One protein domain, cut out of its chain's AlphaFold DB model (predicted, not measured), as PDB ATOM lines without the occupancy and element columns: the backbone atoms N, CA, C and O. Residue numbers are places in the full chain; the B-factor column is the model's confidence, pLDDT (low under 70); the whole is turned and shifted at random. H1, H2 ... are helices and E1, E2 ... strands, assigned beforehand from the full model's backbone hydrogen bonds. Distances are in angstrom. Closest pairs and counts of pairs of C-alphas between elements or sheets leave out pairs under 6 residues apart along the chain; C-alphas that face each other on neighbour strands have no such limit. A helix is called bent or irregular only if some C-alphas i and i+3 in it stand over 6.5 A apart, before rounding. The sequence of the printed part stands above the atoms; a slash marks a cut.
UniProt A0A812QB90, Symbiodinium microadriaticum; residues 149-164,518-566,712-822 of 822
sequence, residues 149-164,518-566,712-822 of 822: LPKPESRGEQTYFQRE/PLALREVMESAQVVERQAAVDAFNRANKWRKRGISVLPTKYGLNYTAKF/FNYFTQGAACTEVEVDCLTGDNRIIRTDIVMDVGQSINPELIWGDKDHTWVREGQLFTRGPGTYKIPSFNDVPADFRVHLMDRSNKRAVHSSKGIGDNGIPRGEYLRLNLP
ATOM      1  N   LEU A 149      45.270 -28.627 150.242       74.88
ATOM      2  CA  LEU A 149      44.241 -29.479 150.834       74.88
ATOM      3  C   LEU A 149      44.834 -30.356 151.950       74.88
ATOM      4  O   LEU A 149      45.879 -30.977 151.726       74.88
ATOM      5  N   PRO A 150      44.165 -30.516 153.109       73.12
ATOM      6  CA  PRO A 150      44.606 -31.461 154.137       73.12
ATOM      7  C   PRO A 150      44.697 -32.892 153.581       73.12
ATOM      8  O   PRO A 150      44.031 -33.243 152.598       73.12
ATOM      9  N   LYS A 151      45.531 -33.744 154.189       70.88
ATOM     10  CA  LYS A 151      45.460 -35.192 153.939       70.88
ATOM     11  C   LYS A 151      44.140 -35.714 154.541       70.88
ATOM     12  O   LYS A 151      43.820 -35.319 155.662       70.88
ATOM     13  N   PRO A 152      43.356 -36.546 153.825       73.88
ATOM     14  CA  PRO A 152      42.206 -37.224 154.418       73.88
ATOM     15  C   PRO A 152      42.626 -38.064 155.627       73.88
ATOM     16  O   PRO A 152      43.760 -38.537 155.691       73.88
ATOM     17  N   GLU A 153      41.707 -38.265 156.565       76.69
ATOM     18  CA  GLU A 153      41.953 -39.072 157.759       76.69
ATOM     19  C   GLU A 153      42.324 -40.514 157.361       76.69
ATOM     20  O   GLU A 153      41.566 -41.184 156.655       76.69
ATOM     21  N   SER A 154      43.520 -40.967 157.754       77.31
ATOM     22  CA  SER A 154      44.022 -42.292 157.378       77.31
ATOM     23  C   SER A 154      43.268 -43.392 158.121       77.31
ATOM     24  O   SER A 154      43.239 -43.417 159.351       77.31
ATOM     25  N   ARG A 155      42.718 -44.344 157.367       79.44
ATOM     26  CA  ARG A 155      42.072 -45.558 157.878       79.44
ATOM     27  C   ARG A 155      42.732 -46.811 157.316       79.44
ATOM     28  O   ARG A 155      43.337 -46.785 156.245       79.44
ATOM     29  N   GLY A 156      42.561 -47.927 158.013       74.44
ATOM     30  CA  GLY A 156      42.973 -49.225 157.503       74.44
ATOM     31  C   GLY A 156      42.130 -50.363 158.052       74.44
ATOM     32  O   GLY A 156      41.476 -50.227 159.085       74.44
ATOM     33  N   GLU A 157      42.149 -51.480 157.337       75.00
ATOM     34  CA  GLU A 157      41.389 -52.686 157.661       75.00
ATOM     35  C   GLU A 157      42.303 -53.903 157.517       75.00
ATOM     36  O   GLU A 157      42.964 -54.076 156.494       75.00
ATOM     37  N   GLN A 158      42.363 -54.744 158.548       70.56
ATOM     38  CA  GLN A 158      43.188 -55.951 158.549       70.56
ATOM     39  C   GLN A 158      42.298 -57.154 158.853       70.56
ATOM     40  O   GLN A 158      41.667 -57.206 159.909       70.56
ATOM     41  N   THR A 159      42.244 -58.122 157.940       73.56
ATOM     42  CA  THR A 159      41.507 -59.378 158.139       73.56
ATOM     43  C   THR A 159      42.413 -60.585 157.938       73.56
ATOM     44  O   THR A 159      43.151 -60.698 156.961       73.56
ATOM     45  N   TYR A 160      42.348 -61.504 158.896       72.81
ATOM     46  CA  TYR A 160      43.100 -62.752 158.930       72.81
ATOM     47  C   TYR A 160      42.234 -63.842 159.568       72.81
ATOM     48  O   TYR A 160      41.352 -63.556 160.380       72.81
ATOM     49  N   PHE A 161      42.476 -65.101 159.211       67.75
ATOM     50  CA  PHE A 161      41.688 -66.221 159.722       67.75
ATOM     51  C   PHE A 161      42.265 -66.753 161.036       67.75
ATOM     52  O   PHE A 161      43.382 -67.268 161.072       67.75
ATOM     53  N   GLN A 162      41.474 -66.692 162.107       56.75
ATOM     54  CA  GLN A 162      41.791 -67.323 163.388       56.75
ATOM     55  C   GLN A 162      41.049 -68.668 163.478       56.75
ATOM     56  O   GLN A 162      39.823 -68.704 163.573       56.75
ATOM     57  N   ARG A 163      41.776 -69.791 163.411       54.09
ATOM     58  CA  ARG A 163      41.185 -71.142 163.486       54.09
ATOM     59  C   ARG A 163      41.042 -71.613 164.935       54.09
ATOM     60  O   ARG A 163      41.979 -71.506 165.724       54.09
ATOM     61  N   GLU A 164      39.906 -72.219 165.271       42.78
ATOM     62  CA  GLU A 164      39.739 -72.902 166.557       42.78
ATOM     63  C   GLU A 164      40.462 -74.260 166.573       42.78
ATOM     64  O   GLU A 164      40.139 -75.161 165.802       42.78
ATOM     65  N   PRO A 518      44.647 -66.722 140.707       94.75
ATOM     66  CA  PRO A 518      43.370 -66.341 140.088       94.75
ATOM     67  C   PRO A 518      42.266 -66.065 141.118       94.75
ATOM     68  O   PRO A 518      41.314 -65.332 140.849       94.75
ATOM     69  N   LEU A 519      42.385 -66.649 142.314       93.19
ATOM     70  CA  LEU A 519      41.472 -66.388 143.416       93.19
ATOM     71  C   LEU A 519      41.857 -65.121 144.182       93.19
ATOM     72  O   LEU A 519      40.973 -64.322 144.451       93.19
ATOM     73  N   ALA A 520      43.140 -64.893 144.475       89.50
ATOM     74  CA  ALA A 520      43.586 -63.647 145.100       89.50
ATOM     75  C   ALA A 520      43.246 -62.422 144.230       89.50
ATOM     76  O   ALA A 520      42.815 -61.392 144.746       89.50
ATOM     77  N   LEU A 521      43.367 -62.560 142.902       91.56
ATOM     78  CA  LEU A 521      42.936 -61.557 141.929       91.56
ATOM     79  C   LEU A 521      41.423 -61.302 142.015       91.56
ATOM     80  O   LEU A 521      41.001 -60.150 142.048       91.56
ATOM     81  N   ARG A 522      40.597 -62.351 142.118       92.69
ATOM     82  CA  ARG A 522      39.144 -62.206 142.298       92.69
ATOM     83  C   ARG A 522      38.776 -61.573 143.640       92.69
ATOM     84  O   ARG A 522      38.024 -60.606 143.664       92.69
ATOM     85  N   GLU A 523      39.333 -62.081 144.735       92.56
ATOM     86  CA  GLU A 523      39.080 -61.593 146.094       92.56
ATOM     87  C   GLU A 523      39.468 -60.111 146.227       92.56
ATOM     88  O   GLU A 523      38.719 -59.349 146.843       92.56
ATOM     89  N   VAL A 524      40.565 -59.655 145.599       90.12
ATOM     90  CA  VAL A 524      40.910 -58.223 145.585       90.12
ATOM     91  C   VAL A 524      40.004 -57.426 144.643       90.12
ATOM     92  O   VAL A 524      39.575 -56.345 145.023       90.12
ATOM     93  N   MET A 525      39.634 -57.942 143.464       91.75
ATOM     94  CA  MET A 525      38.701 -57.259 142.548       91.75
ATOM     95  C   MET A 525      37.327 -57.003 143.192       91.75
ATOM     96  O   MET A 525      36.755 -55.922 143.021       91.75
ATOM     97  N   GLU A 526      36.823 -57.976 143.955       93.19
ATOM     98  CA  GLU A 526      35.557 -57.905 144.689       93.19
ATOM     99  C   GLU A 526      35.669 -56.991 145.924       93.19
ATOM    100  O   GLU A 526      34.948 -55.997 146.018       93.19
ATOM    101  N   SER A 527      36.602 -57.257 146.848       90.69
ATOM    102  CA  SER A 527      36.734 -56.493 148.107       90.69
ATOM    103  C   SER A 527      37.209 -55.045 147.914       90.69
ATOM    104  O   SER A 527      36.800 -54.141 148.653       90.69
ATOM    105  N   ALA A 528      38.023 -54.789 146.886       91.62
ATOM    106  CA  ALA A 528      38.429 -53.444 146.507       91.62
ATOM    107  C   ALA A 528      37.339 -52.688 145.732       91.62
ATOM    108  O   ALA A 528      37.488 -51.481 145.567       91.62
ATOM    109  N   GLN A 529      36.255 -53.341 145.287       95.38
ATOM    110  CA  GLN A 529      35.162 -52.750 144.492       95.38
ATOM    111  C   GLN A 529      35.641 -52.140 143.160       95.38
ATOM    112  O   GLN A 529      35.265 -51.027 142.785       95.38
ATOM    113  N   VAL A 530      36.517 -52.850 142.442       91.69
ATOM    114  CA  VAL A 530      37.296 -52.271 141.328       91.69
ATOM    115  C   VAL A 530      36.414 -51.781 140.179       91.69
ATOM    116  O   VAL A 530      36.671 -50.709 139.645       91.69
ATOM    117  N   VAL A 531      35.345 -52.503 139.831       92.00
ATOM    118  CA  VAL A 531      34.429 -52.109 138.742       92.00
ATOM    119  C   VAL A 531      33.690 -50.803 139.071       92.00
ATOM    120  O   VAL A 531      33.598 -49.907 138.231       92.00
ATOM    121  N   GLU A 532      33.209 -50.666 140.308       95.25
ATOM    122  CA  GLU A 532      32.504 -49.468 140.786       95.25
ATOM    123  C   GLU A 532      33.456 -48.262 140.841       95.25
ATOM    124  O   GLU A 532      33.116 -47.160 140.400       95.25
ATOM    125  N   ARG A 533      34.687 -48.485 141.320       95.75
ATOM    126  CA  ARG A 533      35.731 -47.456 141.396       95.75
ATOM    127  C   ARG A 533      36.279 -47.064 140.033       95.75
ATOM    128  O   ARG A 533      36.501 -45.879 139.838       95.75
ATOM    129  N   GLN A 534      36.429 -47.980 139.076       94.38
ATOM    130  CA  GLN A 534      36.810 -47.636 137.701       94.38
ATOM    131  C   GLN A 534      35.784 -46.678 137.086       94.38
ATOM    132  O   GLN A 534      36.159 -45.625 136.580       94.38
ATOM    133  N   ALA A 535      34.486 -46.965 137.220       95.31
ATOM    134  CA  ALA A 535      33.437 -46.067 136.731       95.31
ATOM    135  C   ALA A 535      33.477 -44.679 137.412       95.31
ATOM    136  O   ALA A 535      33.249 -43.659 136.752       95.31
ATOM    137  N   ALA A 536      33.808 -44.624 138.708       97.25
ATOM    138  CA  ALA A 536      34.005 -43.375 139.447       97.25
ATOM    139  C   ALA A 536      35.285 -42.621 139.027       97.25
ATOM    140  O   ALA A 536      35.247 -41.401 138.874       97.25
ATOM    141  N   VAL A 537      36.389 -43.330 138.781       97.12
ATOM    142  CA  VAL A 537      37.655 -42.807 138.240       97.12
ATOM    143  C   VAL A 537      37.435 -42.223 136.845       97.12
ATOM    144  O   VAL A 537      37.842 -41.092 136.587       97.12
ATOM    145  N   ASP A 538      36.706 -42.915 135.974       96.19
ATOM    146  CA  ASP A 538      36.369 -42.432 134.635       96.19
ATOM    147  C   ASP A 538      35.468 -41.188 134.687       96.19
ATOM    148  O   ASP A 538      35.627 -40.258 133.894       96.19
ATOM    149  N   ALA A 539      34.518 -41.145 135.628       97.38
ATOM    150  CA  ALA A 539      33.678 -39.972 135.857       97.38
ATOM    151  C   ALA A 539      34.500 -38.783 136.375       97.38
ATOM    152  O   ALA A 539      34.372 -37.680 135.843       97.38
ATOM    153  N   PHE A 540      35.399 -39.012 137.335       97.25
ATOM    154  CA  PHE A 540      36.343 -38.015 137.838       97.25
ATOM    155  C   PHE A 540      37.256 -37.490 136.718       97.25
ATOM    156  O   PHE A 540      37.424 -36.279 136.585       97.25
ATOM    157  N   ASN A 541      37.773 -38.377 135.865       97.50
ATOM    158  CA  ASN A 541      38.655 -38.055 134.742       97.50
ATOM    159  C   ASN A 541      37.964 -37.288 133.608       97.50
ATOM    160  O   ASN A 541      38.644 -36.556 132.885       97.50
ATOM    161  N   ARG A 542      36.641 -37.431 133.451       96.62
ATOM    162  CA  ARG A 542      35.818 -36.575 132.577       96.62
ATOM    163  C   ARG A 542      35.503 -35.224 133.221       96.62
ATOM    164  O   ARG A 542      35.498 -34.218 132.524       96.62
ATOM    165  N   ALA A 543      35.246 -35.202 134.529       96.31
ATOM    166  CA  ALA A 543      34.862 -33.995 135.260       96.31
ATOM    167  C   ALA A 543      36.036 -33.048 135.566       96.31
ATOM    168  O   ALA A 543      35.817 -31.851 135.693       96.31
ATOM    169  N   ASN A 544      37.269 -33.551 135.675       96.12
ATOM    170  CA  ASN A 544      38.448 -32.772 136.061       96.12
ATOM    171  C   ASN A 544      39.476 -32.738 134.926       96.12
ATOM    172  O   ASN A 544      39.861 -33.783 134.400       96.12
ATOM    173  N   LYS A 545      39.977 -31.552 134.565       95.19
ATOM    174  CA  LYS A 545      41.021 -31.388 133.542       95.19
ATOM    175  C   LYS A 545      42.430 -31.611 134.094       95.19
ATOM    176  O   LYS A 545      43.198 -32.352 133.489       95.19
ATOM    177  N   TRP A 546      42.734 -31.013 135.246       94.88
ATOM    178  CA  TRP A 546      44.083 -30.916 135.828       94.88
ATOM    179  C   TRP A 546      44.338 -31.874 136.993       94.88
ATOM    180  O   TRP A 546      45.428 -31.900 137.561       94.88
ATOM    181  N   ARG A 547      43.327 -32.661 137.350       94.06
ATOM    182  CA  ARG A 547      43.388 -33.720 138.354       94.06
ATOM    183  C   ARG A 547      42.923 -34.990 137.666       94.06
ATOM    184  O   ARG A 547      41.852 -34.984 137.061       94.06
ATOM    185  N   LYS A 548      43.715 -36.056 137.726       96.69
ATOM    186  CA  LYS A 548      43.368 -37.353 137.131       96.69
ATOM    187  C   LYS A 548      43.521 -38.455 138.159       96.69
ATOM    188  O   LYS A 548      44.365 -38.361 139.043       96.69
ATOM    189  N   ARG A 549      42.719 -39.506 138.032       96.81
ATOM    190  CA  ARG A 549      42.866 -40.742 138.795       96.81
ATOM    191  C   ARG A 549      43.240 -41.900 137.892       96.81
ATOM    192  O   ARG A 549      42.791 -41.973 136.749       96.81
ATOM    193  N   GLY A 550      44.022 -42.816 138.442       95.06
ATOM    194  CA  GLY A 550      44.264 -44.139 137.886       95.06
ATOM    195  C   GLY A 550      43.934 -45.188 138.940       95.06
ATOM    196  O   GLY A 550      44.165 -44.958 140.126       95.06
ATOM    197  N   ILE A 551      43.399 -46.325 138.513       93.94
ATOM    198  CA  ILE A 551      43.234 -47.518 139.344       93.94
ATOM    199  C   ILE A 551      43.807 -48.706 138.573       93.94
ATOM    200  O   ILE A 551      43.581 -48.833 137.373       93.94
ATOM    201  N   SER A 552      44.598 -49.540 139.242       91.38
ATOM    202  CA  SER A 552      45.209 -50.732 138.646       91.38
ATOM    203  C   SER A 552      45.188 -51.898 139.632       91.38
ATOM    204  O   SER A 552      45.043 -51.697 140.844       91.38
ATOM    205  N   VAL A 553      45.291 -53.117 139.103       90.94
ATOM    206  CA  VAL A 553      45.261 -54.370 139.864       90.94
ATOM    207  C   VAL A 553      46.329 -55.314 139.328       90.94
ATOM    208  O   VAL A 553      46.284 -55.703 138.162       90.94
ATOM    209  N   LEU A 554      47.281 -55.678 140.190       91.81
ATOM    210  CA  LEU A 554      48.456 -56.474 139.842       91.81
ATOM    211  C   LEU A 554      48.494 -57.778 140.666       91.81
ATOM    212  O   LEU A 554      48.527 -57.708 141.901       91.81
ATOM    213  N   PRO A 555      48.484 -58.962 140.027       93.62
ATOM    214  CA  PRO A 555      48.763 -60.246 140.671       93.62
ATOM    215  C   PRO A 555      50.276 -60.491 140.854       93.62
ATOM    216  O   PRO A 555      51.101 -59.814 140.248       93.62
ATOM    217  N   THR A 556      50.678 -61.490 141.652       92.06
ATOM    218  CA  THR A 556      52.090 -61.931 141.708       92.06
ATOM    219  C   THR A 556      52.286 -63.435 141.919       92.06
ATOM    220  O   THR A 556      51.471 -64.105 142.555       92.06
ATOM    221  N   LYS A 557      53.447 -63.928 141.466       94.12
ATOM    222  CA  LYS A 557      54.063 -65.220 141.808       94.12
ATOM    223  C   LYS A 557      55.492 -64.935 142.283       94.12
ATOM    224  O   LYS A 557      56.292 -64.460 141.485       94.12
ATOM    225  N   TYR A 558      55.832 -65.258 143.533       91.31
ATOM    226  CA  TYR A 558      57.189 -65.082 144.070       91.31
ATOM    227  C   TYR A 558      57.737 -66.379 144.688       91.31
ATOM    228  O   TYR A 558      57.072 -67.006 145.513       91.31
ATOM    229  N   GLY A 559      58.935 -66.802 144.272       92.06
ATOM    230  CA  GLY A 559      59.538 -68.099 144.602       92.06
ATOM    231  C   GLY A 559      60.406 -68.103 145.866       92.06
ATOM    232  O   GLY A 559      61.330 -67.297 146.008       92.06
ATOM    233  N   LEU A 560      60.139 -69.041 146.782       88.44
ATOM    234  CA  LEU A 560      60.796 -69.134 148.091       88.44
ATOM    235  C   LEU A 560      61.875 -70.228 148.107       88.44
ATOM    236  O   LEU A 560      61.581 -71.404 147.892       88.44
ATOM    237  N   ASN A 561      63.119 -69.785 148.320       89.12
ATOM    238  CA  ASN A 561      64.367 -70.519 148.591       89.12
ATOM    239  C   ASN A 561      65.543 -69.535 148.443       89.12
ATOM    240  O   ASN A 561      65.400 -68.473 147.821       89.12
ATOM    241  N   TYR A 562      66.735 -69.944 148.872       89.25
ATOM    242  CA  TYR A 562      67.983 -69.492 148.258       89.25
ATOM    243  C   TYR A 562      68.198 -70.175 146.903       89.25
ATOM    244  O   TYR A 562      68.096 -71.398 146.798       89.25
ATOM    245  N   THR A 563      68.549 -69.400 145.875       88.56
ATOM    246  CA  THR A 563      68.904 -69.927 144.544       88.56
ATOM    247  C   THR A 563      70.173 -70.786 144.601       88.56
ATOM    248  O   THR A 563      70.232 -71.842 143.972       88.56
ATOM    249  N   ALA A 564      71.147 -70.395 145.428       88.25
ATOM    250  CA  ALA A 564      72.286 -71.228 145.799       88.25
ATOM    251  C   ALA A 564      71.827 -72.404 146.681       88.25
ATOM    252  O   ALA A 564      71.423 -72.217 147.831       88.25
ATOM    253  N   LYS A 565      71.903 -73.637 146.154       90.50
ATOM    254  CA  LYS A 565      71.335 -74.835 146.801       90.50
ATOM    255  C   LYS A 565      71.782 -75.009 148.258       90.50
ATOM    256  O   LYS A 565      70.940 -75.231 149.127       90.50
ATOM    257  N   PHE A 566      73.083 -74.873 148.522       89.88
ATOM    258  CA  PHE A 566      73.698 -75.149 149.825       89.88
ATOM    259  C   PHE A 566      73.259 -74.201 150.954       89.88
ATOM    260  O   PHE A 566      73.391 -74.564 152.118       89.88
ATOM    261  N   PHE A 712      62.937 -73.138 143.557       94.69
ATOM    262  CA  PHE A 712      62.054 -72.788 144.680       94.69
ATOM    263  C   PHE A 712      61.326 -73.989 145.301       94.69
ATOM    264  O   PHE A 712      60.902 -74.908 144.606       94.69
ATOM    265  N   ASN A 713      61.118 -73.957 146.617       92.25
ATOM    266  CA  ASN A 713      60.390 -74.982 147.372       92.25
ATOM    267  C   ASN A 713      58.865 -74.811 147.214       92.25
ATOM    268  O   ASN A 713      58.115 -75.781 147.083       92.25
ATOM    269  N   TYR A 714      58.400 -73.562 147.201       91.50
ATOM    270  CA  TYR A 714      57.014 -73.173 146.937       91.50
ATOM    271  C   TYR A 714      56.943 -71.714 146.464       91.50
ATOM    272  O   TYR A 714      57.940 -70.986 146.493       91.50
ATOM    273  N   PHE A 715      55.747 -71.280 146.063       91.44
ATOM    274  CA  PHE A 715      55.460 -69.896 145.690       91.44
ATOM    275  C   PHE A 715      54.529 -69.229 146.703       91.44
ATOM    276  O   PHE A 715      53.498 -69.800 147.082       91.44
ATOM    277  N   THR A 716      54.860 -67.996 147.085       85.50
ATOM    278  CA  THR A 716      53.897 -67.069 147.688       85.50
ATOM    279  C   THR A 716      53.204 -66.281 146.579       85.50
ATOM    280  O   THR A 716      53.799 -65.964 145.547       85.50
ATOM    281  N   GLN A 717      51.910 -66.042 146.772       91.12
ATOM    282  CA  GLN A 717      50.963 -65.614 145.753       91.12
ATOM    283  C   GLN A 717      50.028 -64.552 146.341       91.12
ATOM    284  O   GLN A 717      49.841 -64.477 147.558       91.12
ATOM    285  N   GLY A 718      49.439 -63.725 145.485       88.56
ATOM    286  CA  GLY A 718      48.525 -62.672 145.915       88.56
ATOM    287  C   GLY A 718      48.130 -61.742 144.776       88.56
ATOM    288  O   GLY A 718      48.548 -61.941 143.632       88.56
ATOM    289  N   ALA A 719      47.372 -60.704 145.112       90.31
ATOM    290  CA  ALA A 719      47.117 -59.562 144.244       90.31
ATOM    291  C   ALA A 719      46.929 -58.273 145.062       90.31
ATOM    292  O   ALA A 719      46.561 -58.313 146.238       90.31
ATOM    293  N   ALA A 720      47.166 -57.124 144.431       86.19
ATOM    294  CA  ALA A 720      46.916 -55.812 145.016       86.19
ATOM    295  C   ALA A 720      46.176 -54.898 144.035       86.19
ATOM    296  O   ALA A 720      46.565 -54.792 142.874       86.19
ATOM    297  N   CYS A 721      45.151 -54.201 144.522       93.00
ATOM    298  CA  CYS A 721      44.546 -53.053 143.856       93.00
ATOM    299  C   CYS A 721      45.118 -51.760 144.453       93.00
ATOM    300  O   CYS A 721      45.350 -51.673 145.660       93.00
ATOM    301  N   THR A 722      45.340 -50.730 143.639       89.75
ATOM    302  CA  THR A 722      45.615 -49.375 144.136       89.75
ATOM    303  C   THR A 722      45.009 -48.313 143.227       89.75
ATOM    304  O   THR A 722      45.079 -48.414 142.004       89.75
ATOM    305  N   GLU A 723      44.437 -47.285 143.850       94.19
ATOM    306  CA  GLU A 723      43.947 -46.061 143.219       94.19
ATOM    307  C   GLU A 723      44.808 -44.870 143.646       94.19
ATOM    308  O   GLU A 723      45.042 -44.654 144.839       94.19
ATOM    309  N   VAL A 724      45.239 -44.079 142.670       92.56
ATOM    310  CA  VAL A 724      46.022 -42.850 142.845       92.56
ATOM    311  C   VAL A 724      45.271 -41.661 142.256       92.56
ATOM    312  O   VAL A 724      44.552 -41.807 141.269       92.56
ATOM    313  N   GLU A 725      45.469 -40.476 142.827       93.50
ATOM    314  CA  GLU A 725      45.114 -39.201 142.202       93.50
ATOM    315  C   GLU A 725      46.392 -38.393 141.945       93.50
ATOM    316  O   GLU A 725      47.237 -38.269 142.831       93.50
ATOM    317  N   VAL A 726      46.525 -37.849 140.737       93.94
ATOM    318  CA  VAL A 726      47.690 -37.111 140.237       93.94
ATOM    319  C   VAL A 726      47.286 -35.673 139.918       93.94
ATOM    320  O   VAL A 726      46.238 -35.419 139.316       93.94
ATOM    321  N   ASP A 727      48.136 -34.731 140.312       93.81
ATOM    322  CA  ASP A 727      48.027 -33.312 140.002       93.81
ATOM    323  C   ASP A 727      48.810 -32.999 138.720       93.81
ATOM    324  O   ASP A 727      50.034 -32.874 138.721       93.81
ATOM    325  N   CYS A 728      48.106 -32.880 137.596       94.75
ATOM    326  CA  CYS A 728      48.718 -32.735 136.273       94.75
ATOM    327  C   CYS A 728      49.426 -31.385 136.062       94.75
ATOM    328  O   CYS A 728      50.073 -31.201 135.035       94.75
ATOM    329  N   LEU A 729      49.302 -30.439 137.000       92.31
ATOM    330  CA  LEU A 729      50.074 -29.198 136.995       92.31
ATOM    331  C   LEU A 729      51.413 -29.338 137.731       92.31
ATOM    332  O   LEU A 729      52.337 -28.586 137.423       92.31
ATOM    333  N   THR A 730      51.539 -30.254 138.696       90.62
ATOM    334  CA  THR A 730      52.739 -30.347 139.549       90.62
ATOM    335  C   THR A 730      53.433 -31.705 139.563       90.62
ATOM    336  O   THR A 730      54.514 -31.785 140.127       90.62
ATOM    337  N   GLY A 731      52.853 -32.769 138.998       88.12
ATOM    338  CA  GLY A 731      53.383 -34.144 139.098       88.12
ATOM    339  C   GLY A 731      53.248 -34.771 140.496       88.12
ATOM    340  O   GLY A 731      53.570 -35.940 140.702       88.12
ATOM    341  N   ASP A 732      52.738 -34.002 141.459       89.56
ATOM    342  CA  ASP A 732      52.442 -34.457 142.813       89.56
ATOM    343  C   ASP A 732      51.254 -35.433 142.794       89.56
ATOM    344  O   ASP A 732      50.358 -35.327 141.951       89.56
ATOM    345  N   ASN A 733      51.232 -36.398 143.707       89.56
ATOM    346  CA  ASN A 733      50.228 -37.454 143.731       89.56
ATOM    347  C   ASN A 733      49.885 -37.893 145.159       89.56
ATOM    348  O   ASN A 733      50.666 -37.731 146.095       89.56
ATOM    349  N   ARG A 734      48.693 -38.468 145.331       85.81
ATOM    350  CA  ARG A 734      48.293 -39.150 146.566       85.81
ATOM    351  C   ARG A 734      47.707 -40.514 146.257       85.81
ATOM    352  O   ARG A 734      46.868 -40.659 145.368       85.81
ATOM    353  N   ILE A 735      48.088 -41.492 147.070       85.56
ATOM    354  CA  ILE A 735      47.510 -42.830 147.042       85.56
ATOM    355  C   ILE A 735      46.182 -42.787 147.812       85.56
ATOM    356  O   ILE A 735      46.148 -42.548 149.023       85.56
ATOM    357  N   ILE A 736      45.074 -42.956 147.094       90.38
ATOM    358  CA  ILE A 736      43.714 -42.804 147.622       90.38
ATOM    359  C   ILE A 736      43.333 -44.032 148.446       90.38
ATOM    360  O   ILE A 736      42.975 -43.906 149.618       90.38
ATOM    361  N   ARG A 737      43.434 -45.222 147.847       89.25
ATOM    362  CA  ARG A 737      43.119 -46.495 148.502       89.25
ATOM    363  C   ARG A 737      43.943 -47.633 147.902       89.25
ATOM    364  O   ARG A 737      43.990 -47.768 146.678       89.25
ATOM    365  N   THR A 738      44.520 -48.463 148.768       85.62
ATOM    366  CA  THR A 738      45.233 -49.699 148.417       85.62
ATOM    367  C   THR A 738      44.587 -50.874 149.140       85.62
ATOM    368  O   THR A 738      44.391 -50.830 150.353       85.62
ATOM    369  N   ASP A 739      44.301 -51.937 148.397       86.75
ATOM    370  CA  ASP A 739      43.696 -53.172 148.890       86.75
ATOM    371  C   ASP A 739      44.595 -54.349 148.494       86.75
ATOM    372  O   ASP A 739      44.996 -54.454 147.335       86.75
ATOM    373  N   ILE A 740      44.936 -55.224 149.440       79.94
ATOM    374  CA  ILE A 740      45.879 -56.332 149.238       79.94
ATOM    375  C   ILE A 740      45.252 -57.654 149.687       79.94
ATOM    376  O   ILE A 740      44.765 -57.747 150.812       79.94
ATOM    377  N   VAL A 741      45.360 -58.695 148.857       82.31
ATOM    378  CA  VAL A 741      45.041 -60.089 149.206       82.31
ATOM    379  C   VAL A 741      46.302 -60.945 149.074       82.31
ATOM    380  O   VAL A 741      46.926 -60.972 148.011       82.31
ATOM    381  N   MET A 742      46.683 -61.649 150.145       80.19
ATOM    382  CA  MET A 742      47.907 -62.461 150.206       80.19
ATOM    383  C   MET A 742      47.659 -63.887 150.698       80.19
ATOM    384  O   MET A 742      47.121 -64.104 151.785       80.19
ATOM    385  N   ASP A 743      48.182 -64.861 149.958       83.69
ATOM    386  CA  ASP A 743      48.353 -66.238 150.416       83.69
ATOM    387  C   ASP A 743      49.666 -66.355 151.202       83.69
ATOM    388  O   ASP A 743      50.752 -66.447 150.634       83.69
ATOM    389  N   VAL A 744      49.566 -66.348 152.532       77.00
ATOM    390  CA  VAL A 744      50.708 -66.506 153.453       77.00
ATOM    391  C   VAL A 744      50.752 -67.894 154.108       77.00
ATOM    392  O   VAL A 744      51.460 -68.098 155.098       77.00
ATOM    393  N   GLY A 745      49.982 -68.856 153.585       80.00
ATOM    394  CA  GLY A 745      49.682 -70.101 154.289       80.00
ATOM    395  C   GLY A 745      49.068 -69.851 155.676       80.00
ATOM    396  O   GLY A 745      48.394 -68.848 155.912       80.00
ATOM    397  N   GLN A 746      49.340 -70.748 156.624       76.12
ATOM    398  CA  GLN A 746      48.976 -70.552 158.027       76.12
ATOM    399  C   GLN A 746      50.017 -69.641 158.681       76.12
ATOM    400  O   GLN A 746      51.085 -70.102 159.090       76.12
ATOM    401  N   SER A 747      49.730 -68.337 158.740       70.75
ATOM    402  CA  SER A 747      50.634 -67.362 159.359       70.75
ATOM    403  C   SER A 747      50.945 -67.740 160.809       70.75
ATOM    404  O   SER A 747      50.048 -68.056 161.589       70.75
ATOM    405  N   ILE A 748      52.224 -67.676 161.185       69.12
ATOM    406  CA  ILE A 748      52.662 -67.920 162.568       69.12
ATOM    407  C   ILE A 748      52.338 -66.711 163.455       69.12
ATOM    408  O   ILE A 748      52.027 -66.894 164.630       69.12
ATOM    409  N   ASN A 749      52.379 -65.501 162.887       65.94
ATOM    410  CA  ASN A 749      52.073 -64.236 163.555       65.94
ATOM    411  C   ASN A 749      51.716 -63.156 162.500       65.94
ATOM    412  O   ASN A 749      52.548 -62.911 161.619       65.94
ATOM    413  N   PRO A 750      50.514 -62.542 162.535       48.25
ATOM    414  CA  PRO A 750      50.040 -61.589 161.519       48.25
ATOM    415  C   PRO A 750      50.366 -60.091 161.758       48.25
ATOM    416  O   PRO A 750      49.799 -59.254 161.063       48.25
ATOM    417  N   GLU A 751      51.236 -59.723 162.707       37.75
ATOM    418  CA  GLU A 751      51.526 -58.317 163.081       37.75
ATOM    419  C   GLU A 751      52.122 -57.417 161.955       37.75
ATOM    420  O   GLU A 751      52.929 -57.865 161.132       37.75
ATOM    421  N   LEU A 752      51.736 -56.123 161.939       31.45
ATOM    422  CA  LEU A 752      52.152 -55.056 160.999       31.45
ATOM    423  C   LEU A 752      52.169 -53.671 161.699       31.45
ATOM    424  O   LEU A 752      51.207 -53.342 162.388       31.45
ATOM    425  N   ILE A 753      53.215 -52.847 161.497       28.91
ATOM    426  CA  ILE A 753      53.444 -51.541 162.181       28.91
ATOM    427  C   ILE A 753      54.012 -50.473 161.194       28.91
ATOM    428  O   ILE A 753      54.564 -50.838 160.154       28.91
ATOM    429  N   TRP A 754      53.865 -49.165 161.491       28.62
ATOM    430  CA  TRP A 754      54.288 -47.996 160.670       28.62
ATOM    431  C   TRP A 754      55.267 -47.025 161.408       28.62
ATOM    432  O   TRP A 754      55.430 -47.149 162.617       28.62
ATOM    433  N   GLY A 755      55.948 -46.111 160.679       31.56
ATOM    434  CA  GLY A 755      57.150 -45.333 161.111       31.56
ATOM    435  C   GLY A 755      56.954 -43.865 161.579       31.56
ATOM    436  O   GLY A 755      55.983 -43.595 162.270       31.56
ATOM    437  N   ASP A 756      57.872 -42.925 161.247       33.56
ATOM    438  CA  ASP A 756      57.749 -41.456 161.509       33.56
ATOM    439  C   ASP A 756      58.616 -40.540 160.563       33.56
ATOM    440  O   ASP A 756      58.923 -40.964 159.448       33.56
ATOM    441  N   LYS A 757      58.944 -39.271 160.919       31.30
ATOM    442  CA  LYS A 757      59.067 -38.090 159.999       31.30
ATOM    443  C   LYS A 757      60.381 -37.232 159.984       31.30
ATOM    444  O   LYS A 757      61.008 -37.068 161.022       31.30
ATOM    445  N   ASP A 758      60.668 -36.596 158.815       41.44
ATOM    446  CA  ASP A 758      61.315 -35.256 158.540       41.44
ATOM    447  C   ASP A 758      62.689 -35.046 157.768       41.44
ATOM    448  O   ASP A 758      63.731 -35.605 158.089       41.44
ATOM    449  N   HIS A 759      62.666 -34.075 156.810       27.28
ATOM    450  CA  HIS A 759      63.703 -33.111 156.271       27.28
ATOM    451  C   HIS A 759      64.747 -33.343 155.110       27.28
ATOM    452  O   HIS A 759      64.775 -34.410 154.519       27.28
ATOM    453  N   THR A 760      65.468 -32.275 154.638       44.62
ATOM    454  CA  THR A 760      66.057 -31.976 153.257       44.62
ATOM    455  C   THR A 760      67.606 -31.610 153.204       44.62
ATOM    456  O   THR A 760      68.119 -31.399 154.295       44.62
ATOM    457  N   TRP A 761      68.485 -31.474 152.144       33.78
ATOM    458  CA  TRP A 761      68.589 -31.599 150.628       33.78
ATOM    459  C   TRP A 761      70.090 -31.478 150.063       33.78
ATOM    460  O   TRP A 761      70.955 -31.167 150.869       33.78
ATOM    461  N   VAL A 762      70.383 -31.598 148.716       31.52
ATOM    462  CA  VAL A 762      71.668 -31.293 147.906       31.52
ATOM    463  C   VAL A 762      72.889 -32.326 147.943       31.52
ATOM    464  O   VAL A 762      73.000 -32.947 148.988       31.52
ATOM    465  N   ARG A 763      73.847 -32.646 146.982       36.47
ATOM    466  CA  ARG A 763      74.296 -32.357 145.537       36.47
ATOM    467  C   ARG A 763      75.081 -33.545 144.815       36.47
ATOM    468  O   ARG A 763      75.479 -34.469 145.500       36.47
ATOM    469  N   GLU A 764      75.385 -33.470 143.487       28.75
ATOM    470  CA  GLU A 764      75.883 -34.506 142.497       28.75
ATOM    471  C   GLU A 764      77.414 -34.754 142.285       28.75
ATOM    472  O   GLU A 764      78.260 -34.021 142.791       28.75
ATOM    473  N   GLY A 765      77.764 -35.764 141.460       38.16
ATOM    474  CA  GLY A 765      79.126 -36.152 141.012       38.16
ATOM    475  C   GLY A 765      79.747 -37.295 141.829       38.16
ATOM    476  O   GLY A 765      80.708 -37.946 141.428       38.16
ATOM    477  N   GLN A 766      79.134 -37.539 142.978       40.94
ATOM    478  CA  GLN A 766      79.228 -38.706 143.844       40.94
ATOM    479  C   GLN A 766      77.770 -39.144 144.109       40.94
ATOM    480  O   GLN A 766      76.862 -38.618 143.454       40.94
ATOM    481  N   LEU A 767      77.489 -40.048 145.058       42.09
ATOM    482  CA  LEU A 767      76.088 -40.295 145.422       42.09
ATOM    483  C   LEU A 767      75.450 -38.992 145.942       42.09
ATOM    484  O   LEU A 767      75.840 -38.459 146.977       42.09
ATOM    485  N   PHE A 768      74.467 -38.480 145.204       41.97
ATOM    486  CA  PHE A 768      73.748 -37.241 145.529       41.97
ATOM    487  C   PHE A 768      72.864 -37.441 146.769       41.97
ATOM    488  O   PHE A 768      72.679 -36.554 147.605       41.97
ATOM    489  N   THR A 769      72.308 -38.644 146.893       49.41
ATOM    490  CA  THR A 769      71.323 -39.009 147.903       49.41
ATOM    491  C   THR A 769      71.965 -39.676 149.117       49.41
ATOM    492  O   THR A 769      71.829 -40.875 149.282       49.41
ATOM    493  N   ARG A 770      72.668 -38.903 149.955       51.62
ATOM    494  CA  ARG A 770      73.445 -39.355 151.133       51.62
ATOM    495  C   ARG A 770      72.803 -39.031 152.492       51.62
ATOM    496  O   ARG A 770      73.454 -38.577 153.425       51.62
ATOM    497  N   GLY A 771      71.491 -39.192 152.600       51.84
ATOM    498  CA  GLY A 771      70.781 -39.054 153.873       51.84
ATOM    499  C   GLY A 771      69.296 -38.769 153.686       51.84
ATOM    500  O   GLY A 771      68.854 -38.604 152.547       51.84
ATOM    501  N   PRO A 772      68.520 -38.630 154.781       57.78
ATOM    502  CA  PRO A 772      67.087 -38.314 154.697       57.78
ATOM    503  C   PRO A 772      66.862 -36.999 153.949       57.78
ATOM    504  O   PRO A 772      65.873 -36.836 153.235       57.78
ATOM    505  N   GLY A 773      67.844 -36.092 154.035       52.84
ATOM    506  CA  GLY A 773      67.880 -34.834 153.312       52.84
ATOM    507  C   GLY A 773      67.596 -34.992 151.816       52.84
ATOM    508  O   GLY A 773      66.727 -34.319 151.259       52.84
ATOM    509  N   THR A 774      68.270 -35.914 151.149       59.53
ATOM    510  CA  THR A 774      68.186 -36.084 149.693       59.53
ATOM    511  C   THR A 774      67.451 -37.348 149.272       59.53
ATOM    512  O   THR A 774      66.751 -37.316 148.262       59.53
ATOM    513  N   TYR A 775      67.532 -38.423 150.053       63.47
ATOM    514  CA  TYR A 775      66.831 -39.673 149.791       63.47
ATOM    515  C   TYR A 775      65.432 -39.670 150.418       63.47
ATOM    516  O   TYR A 775      65.278 -39.548 151.632       63.47
ATOM    517  N   LYS A 776      64.387 -39.772 149.589       65.69
ATOM    518  CA  LYS A 776      62.984 -39.644 150.022       65.69
ATOM    519  C   LYS A 776      62.290 -40.987 150.164       65.69
ATOM    520  O   LYS A 776      61.463 -41.352 149.327       65.69
ATOM    521  N   ILE A 777      62.596 -41.669 151.268       70.25
ATOM    522  CA  ILE A 777      61.774 -42.772 151.783       70.25
ATOM    523  C   ILE A 777      60.302 -42.329 151.958       70.25
ATOM    524  O   ILE A 777      60.047 -41.133 152.137       70.25
ATOM    525  N   PRO A 778      59.324 -43.252 151.906       66.44
ATOM    526  CA  PRO A 778      57.930 -42.932 152.199       66.44
ATOM    527  C   PRO A 778      57.748 -42.418 153.632       66.44
ATOM    528  O   PRO A 778      58.193 -43.048 154.589       66.44
ATOM    529  N   SER A 779      57.059 -41.289 153.779       67.81
ATOM    530  CA  SER A 779      56.652 -40.708 155.061       67.81
ATOM    531  C   SER A 779      55.217 -41.107 155.438       67.81
ATOM    532  O   SER A 779      54.479 -41.685 154.636       67.81
ATOM    533  N   PHE A 780      54.752 -40.691 156.622       68.88
ATOM    534  CA  PHE A 780      53.327 -40.747 156.985       68.88
ATOM    535  C   PHE A 780      52.387 -40.059 155.976       68.88
ATOM    536  O   PHE A 780      51.205 -40.404 155.897       68.88
ATOM    537  N   ASN A 781      52.870 -39.100 155.181       71.25
ATOM    538  CA  ASN A 781      52.046 -38.467 154.152       71.25
ATOM    539  C   ASN A 781      51.921 -39.325 152.885       71.25
ATOM    540  O   ASN A 781      50.868 -39.274 152.249       71.25
ATOM    541  N   ASP A 782      52.901 -40.180 152.589       72.19
ATOM    542  CA  ASP A 782      52.935 -41.035 151.397       72.19
ATOM    543  C   ASP A 782      52.058 -42.293 151.503       72.19
ATOM    544  O   ASP A 782      51.606 -42.800 150.481       72.19
ATOM    545  N   VAL A 783      51.794 -42.814 152.711       73.69
ATOM    546  CA  VAL A 783      50.966 -44.032 152.867       73.69
ATOM    547  C   VAL A 783      49.515 -43.809 152.391       73.69
ATOM    548  O   VAL A 783      49.013 -42.685 152.523       73.69
ATOM    549  N   PRO A 784      48.808 -44.845 151.889       77.06
ATOM    550  CA  PRO A 784      47.433 -44.709 151.405       77.06
ATOM    551  C   PRO A 784      46.483 -44.109 152.454       77.06
ATOM    552  O   PRO A 784      46.642 -44.336 153.656       77.06
ATOM    553  N   ALA A 785      45.476 -43.350 152.010       81.00
ATOM    554  CA  ALA A 785      44.447 -42.830 152.918       81.00
ATOM    555  C   ALA A 785      43.484 -43.934 153.412       81.00
ATOM    556  O   ALA A 785      43.004 -43.868 154.540       81.00
ATOM    557  N   ASP A 786      43.245 -44.966 152.602       83.75
ATOM    558  CA  ASP A 786      42.545 -46.200 152.982       83.75
ATOM    559  C   ASP A 786      43.439 -47.401 152.627       83.75
ATOM    560  O   ASP A 786      43.682 -47.655 151.445       83.75
ATOM    561  N   PHE A 787      43.989 -48.102 153.622       80.56
ATOM    562  CA  PHE A 787      44.932 -49.208 153.400       80.56
ATOM    563  C   PHE A 787      44.413 -50.523 153.995       80.56
ATOM    564  O   PHE A 787      44.313 -50.669 155.216       80.56
ATOM    565  N   ARG A 788      44.092 -51.497 153.136       83.00
ATOM    566  CA  ARG A 788      43.474 -52.769 153.532       83.00
ATOM    567  C   ARG A 788      44.334 -53.974 153.187       83.00
ATOM    568  O   ARG A 788      44.906 -54.044 152.100       83.00
ATOM    569  N   VAL A 789      44.396 -54.937 154.105       72.56
ATOM    570  CA  VAL A 789      45.164 -56.181 153.952       72.56
ATOM    571  C   VAL A 789      44.325 -57.379 154.395       72.56
ATOM    572  O   VAL A 789      43.891 -57.455 155.546       72.56
ATOM    573  N   HIS A 790      44.140 -58.332 153.486       78.94
ATOM    574  CA  HIS A 790      43.490 -59.616 153.720       78.94
ATOM    575  C   HIS A 790      44.499 -60.765 153.579       78.94
ATOM    576  O   HIS A 790      45.237 -60.846 152.592       78.94
ATOM    577  N   LEU A 791      44.529 -61.669 154.559       78.31
ATOM    578  CA  LEU A 791      45.352 -62.881 154.541       78.31
ATOM    579  C   LEU A 791      44.461 -64.104 154.296       78.31
ATOM    580  O   LEU A 791      43.577 -64.377 155.102       78.31
ATOM    581  N   MET A 792      44.704 -64.852 153.216       80.69
ATOM    582  CA  MET A 792      43.884 -66.000 152.797       80.69
ATOM    583  C   MET A 792      44.087 -67.229 153.707       80.69
ATOM    584  O   MET A 792      45.223 -67.574 154.034       80.69
ATOM    585  N   ASP A 793      43.022 -67.974 154.039       78.81
ATOM    586  CA  ASP A 793      43.141 -69.252 154.771       78.81
ATOM    587  C   ASP A 793      43.685 -70.380 153.878       78.81
ATOM    588  O   ASP A 793      42.929 -71.140 153.265       78.81
ATOM    589  N   ARG A 794      45.009 -70.496 153.770       80.44
ATOM    590  CA  ARG A 794      45.694 -71.549 153.000       80.44
ATOM    591  C   ARG A 794      46.683 -72.321 153.870       80.44
ATOM    592  O   ARG A 794      46.952 -71.955 155.008       80.44
ATOM    593  N   SER A 795      47.189 -73.449 153.370       74.12
ATOM    594  CA  SER A 795      48.070 -74.340 154.139       74.12
ATOM    595  C   SER A 795      49.195 -74.912 153.279       74.12
ATOM    596  O   SER A 795      48.975 -75.836 152.492       74.12
ATOM    597  N   ASN A 796      50.408 -74.405 153.473       76.44
ATOM    598  CA  ASN A 796      51.595 -74.843 152.749       76.44
ATOM    599  C   ASN A 796      52.256 -76.048 153.433       76.44
ATOM    600  O   ASN A 796      53.037 -75.892 154.367       76.44
ATOM    601  N   LYS A 797      52.030 -77.266 152.938       79.50
ATOM    602  CA  LYS A 797      52.608 -78.489 153.537       79.50
ATOM    603  C   LYS A 797      54.149 -78.578 153.471       79.50
ATOM    604  O   LYS A 797      54.704 -79.574 153.927       79.50
ATOM    605  N   ARG A 798      54.845 -77.594 152.881       81.00
ATOM    606  CA  ARG A 798      56.304 -77.594 152.661       81.00
ATOM    607  C   ARG A 798      57.114 -76.792 153.686       81.00
ATOM    608  O   ARG A 798      58.340 -76.809 153.579       81.00
ATOM    609  N   ALA A 799      56.459 -76.136 154.646       71.00
ATOM    610  CA  ALA A 799      57.073 -75.255 155.643       71.00
ATOM    611  C   ALA A 799      56.545 -75.506 157.071       71.00
ATOM    612  O   ALA A 799      55.521 -76.168 157.273       71.00
ATOM    613  N   VAL A 800      57.247 -74.957 158.070       72.50
ATOM    614  CA  VAL A 800      56.922 -75.118 159.497       72.50
ATOM    615  C   VAL A 800      55.490 -74.658 159.802       72.50
ATOM    616  O   VAL A 800      55.046 -73.595 159.383       72.50
ATOM    617  N   HIS A 801      54.725 -75.503 160.500       74.75
ATOM    618  CA  HIS A 801      53.313 -75.268 160.849       74.75
ATOM    619  C   HIS A 801      52.387 -74.810 159.693       74.75
ATOM    620  O   HIS A 801      51.304 -74.296 159.949       74.75
ATOM    621  N   SER A 802      52.745 -75.097 158.437       76.56
ATOM    622  CA  SER A 802      52.022 -74.723 157.210       76.56
ATOM    623  C   SER A 802      52.062 -73.247 156.769       76.56
ATOM    624  O   SER A 802      51.200 -72.837 155.980       76.56
ATOM    625  N   SER A 803      53.042 -72.458 157.224       73.88
ATOM    626  CA  SER A 803      53.244 -71.050 156.831       73.88
ATOM    627  C   SER A 803      53.830 -70.856 155.425       73.88
ATOM    628  O   SER A 803      54.271 -71.800 154.775       73.88
ATOM    629  N   LYS A 804      53.896 -69.611 154.952       77.50
ATOM    630  CA  LYS A 804      54.781 -69.183 153.855       77.50
ATOM    631  C   LYS A 804      55.684 -68.044 154.339       77.50
ATOM    632  O   LYS A 804      55.280 -67.264 155.201       77.50
ATOM    633  N   GLY A 805      56.891 -67.929 153.786       59.94
ATOM    634  CA  GLY A 805      57.774 -66.782 154.010       59.94
ATOM    635  C   GLY A 805      57.114 -65.477 153.548       59.94
ATOM    636  O   GLY A 805      56.405 -65.471 152.538       59.94
ATOM    637  N   ILE A 806      57.306 -64.382 154.303       65.06
ATOM    638  CA  ILE A 806      56.642 -63.082 154.050       65.06
ATOM    639  C   ILE A 806      57.552 -61.848 153.967       65.06
ATOM    640  O   ILE A 806      57.054 -60.721 154.032       65.06
ATOM    641  N   GLY A 807      58.865 -62.032 153.820       46.09
ATOM    642  CA  GLY A 807      59.806 -60.920 153.671       46.09
ATOM    643  C   GLY A 807      59.704 -60.241 152.303       46.09
ATOM    644  O   GLY A 807      59.499 -59.031 152.247       46.09
ATOM    645  N   ASP A 808      59.793 -61.009 151.216       50.62
ATOM    646  CA  ASP A 808      60.236 -60.548 149.887       50.62
ATOM    647  C   ASP A 808      59.150 -60.566 148.791       50.62
ATOM    648  O   ASP A 808      59.448 -60.362 147.617       50.62
ATOM    649  N   ASN A 809      57.897 -60.833 149.165       43.19
ATOM    650  CA  ASN A 809      56.862 -61.482 148.341       43.19
ATOM    651  C   ASN A 809      56.265 -60.701 147.144       43.19
ATOM    652  O   ASN A 809      55.092 -60.894 146.836       43.19
ATOM    653  N   GLY A 810      56.995 -59.803 146.487       37.78
ATOM    654  CA  GLY A 810      56.598 -59.191 145.209       37.78
ATOM    655  C   GLY A 810      55.437 -58.183 145.230       37.78
ATOM    656  O   GLY A 810      55.322 -57.376 144.317       37.78
ATOM    657  N   ILE A 811      54.594 -58.189 146.263       36.44
ATOM    658  CA  ILE A 811      53.375 -57.373 146.341       36.44
ATOM    659  C   ILE A 811      53.651 -55.965 146.908       36.44
ATOM    660  O   ILE A 811      54.436 -55.843 147.856       36.44
ATOM    661  N   PRO A 812      52.987 -54.904 146.397       37.81
ATOM    662  CA  PRO A 812      53.162 -53.523 146.858       37.81
ATOM    663  C   PRO A 812      52.819 -53.256 148.340       37.81
ATOM    664  O   PRO A 812      51.792 -52.665 148.658       37.81
ATOM    665  N   ARG A 813      53.738 -53.537 149.275       36.31
ATOM    666  CA  ARG A 813      53.691 -53.007 150.661       36.31
ATOM    667  C   ARG A 813      54.060 -51.509 150.749       36.31
ATOM    668  O   ARG A 813      54.648 -51.071 151.730       36.31
ATOM    669  N   GLY A 814      53.775 -50.733 149.702       33.16
ATOM    670  CA  GLY A 814      54.210 -49.343 149.516       33.16
ATOM    671  C   GLY A 814      55.389 -49.180 148.548       33.16
ATOM    672  O   GLY A 814      55.317 -48.334 147.664       33.16
ATOM    673  N   GLU A 815      56.427 -50.023 148.640       31.42
ATOM    674  CA  GLU A 815      57.694 -49.866 147.885       31.42
ATOM    675  C   GLU A 815      57.508 -49.753 146.352       31.42
ATOM    676  O   GLU A 815      58.141 -48.918 145.712       31.42
ATOM    677  N   TYR A 816      56.591 -50.525 145.761       32.56
ATOM    678  CA  TYR A 816      56.317 -50.507 144.313       32.56
ATOM    679  C   TYR A 816      55.436 -49.338 143.838       32.56
ATOM    680  O   TYR A 816      55.335 -49.105 142.634       32.56
ATOM    681  N   LEU A 817      54.770 -48.599 144.733       30.78
ATOM    682  CA  LEU A 817      53.736 -47.627 144.339       30.78
ATOM    683  C   LEU A 817      54.302 -46.344 143.698       30.78
ATOM    684  O   LEU A 817      53.536 -45.537 143.183       30.78
ATOM    685  N   ARG A 818      55.636 -46.192 143.654       27.61
ATOM    686  CA  ARG A 818      56.343 -45.169 142.863       27.61
ATOM    687  C   ARG A 818      57.016 -45.696 141.581       27.61
ATOM    688  O   ARG A 818      57.571 -44.890 140.848       27.61
ATOM    689  N   LEU A 819      56.975 -47.003 141.289       25.98
ATOM    690  CA  LEU A 819      57.550 -47.580 140.055       25.98
ATOM    691  C   LEU A 819      56.563 -47.619 138.870       25.98
ATOM    692  O   LEU A 819      56.978 -47.892 137.752       25.98
ATOM    693  N   ASN A 820      55.277 -47.339 139.109       23.03
ATOM    694  CA  ASN A 820      54.192 -47.400 138.116       23.03
ATOM    695  C   ASN A 820      53.603 -46.012 137.775       23.03
ATOM    696  O   ASN A 820      52.414 -45.901 137.474       23.03
ATOM    697  N   LEU A 821      54.405 -44.948 137.860       21.55
ATOM    698  CA  LEU A 821      54.027 -43.595 137.435       21.55
ATOM    699  C   LEU A 821      55.075 -43.070 136.432       21.55
ATOM    700  O   LEU A 821      56.259 -43.109 136.772       21.55
ATOM    701  N   PRO A 822      54.665 -42.628 135.225       21.12
ATOM    702  CA  PRO A 822      55.557 -42.042 134.219       21.12
ATOM    703  C   PRO A 822      55.921 -40.576 134.513       21.12
ATOM    704  O   PRO A 822      55.119 -39.886 135.185       21.12
TER     705      PRO A 822
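What this domain is: This is residues 149 to 164, 518 to 566 and 712 to 822 of the 822 residues of a protein of Symbiodinium microadriaticum (UniProt A0A812QB90). A twisted sheet of five strands forms a wall, with the helices H1 and H2 one after the other over one face; long unnamed stretches loop out beyond the other face, one reaching as far as Gly 765. The printed part has 176 residues with five named strands and three named helices, in the order E1 H1 H2 E2 E3 E4 E5 H3. The sheet is mixed, in the order E1 E5 E4 E3 E2; the class is mixed, helices and strands, though under half of the residues are in named elements. The whole is only just compact, close to loose, with a radius of gyration of the C-alphas of 18.8 A and spans of 52 by 47 by 27 A.

How they stand to each other: Begin at the sheet's inner strands E3, residues 714 to 727, and E4, residues 733 to 743, an antiparallel hairpin at 165 degrees; look for N 721 and O 739, 2.8 A apart. E4 bends by 57 degrees at residue 736. Beside E3 is the edge strand E2, residues 547 to 560, antiparallel at 167 degrees, with N 554 and O 720 at 2.9 A. Beside E4 is E5, residues 786 to 791, parallel at 9 degrees, with N 790 and O 740 at 2.8 A. The other edge strand, E1, residues 155 to 159, is parallel to E5 at 7 degrees, with N 789 and O 157 at 2.9 A. H1, residues 518 to 527, is on the sheet at a height of 7.7 A over E4 and E3, slantwise to the strands at 35 degrees to E3 on the local plane; its closest C-alphas to E3 are those of Ala 520 and Gly 718, 5.1 A apart. H2, residues 530 to 543, is on the same face at a height of 8.6 A over E2, along the strands at 7 degrees to E2 on the local plane; the closest C-alphas are those of Asn 541 and Lys 548, 5.3 A apart. H1 and H2 are close but not clearly touching, the C-alphas of Met 525 and Val 531 being 7.7 A apart, with a steep tilt of 57 degrees, the same way. H3, residues 815 to 818, only grazes the sheet with residues 817 to 818. In H1 and H2 every O i to N i+4 pair is within hydrogen-bond range; H3 is too short for such a pair, and its one O i to N i+3 pair is not within range.

Where its parts are: Find C-alpha 714 at (57.014, -73.173, 146.937); from there E3 runs 41.4 A to C-alpha 727 at (48.027, -33.312, 140.002). E2 spans 40.6 A, E4 29.6 A, E5 17.0 A and E1 13.8 A. H1 spans 14.3 A and H2 19.4 A. H3 is irregular, with C-alphas 815 and 818 7.0 A apart; its last C-alpha, C-alpha 818, is at (56.343, -45.169, 142.863).

The domain as a whole: The C-alphas farthest apart are those of Glu 164 and Gly 765, at 59.6 A. Residues 165 to 517 and 567 to 711 are not printed, with C-alpha gaps of 27.5 A and 12.9 A across the cuts. The links E4 to E5, 42 residues, and E5 to H3, 23 residues, are long. The mean pLDDT of the printed part is 73.3, and it is under 70 at residues 161 to 164, 748 to 776, 778 to 780 and 805 to 822.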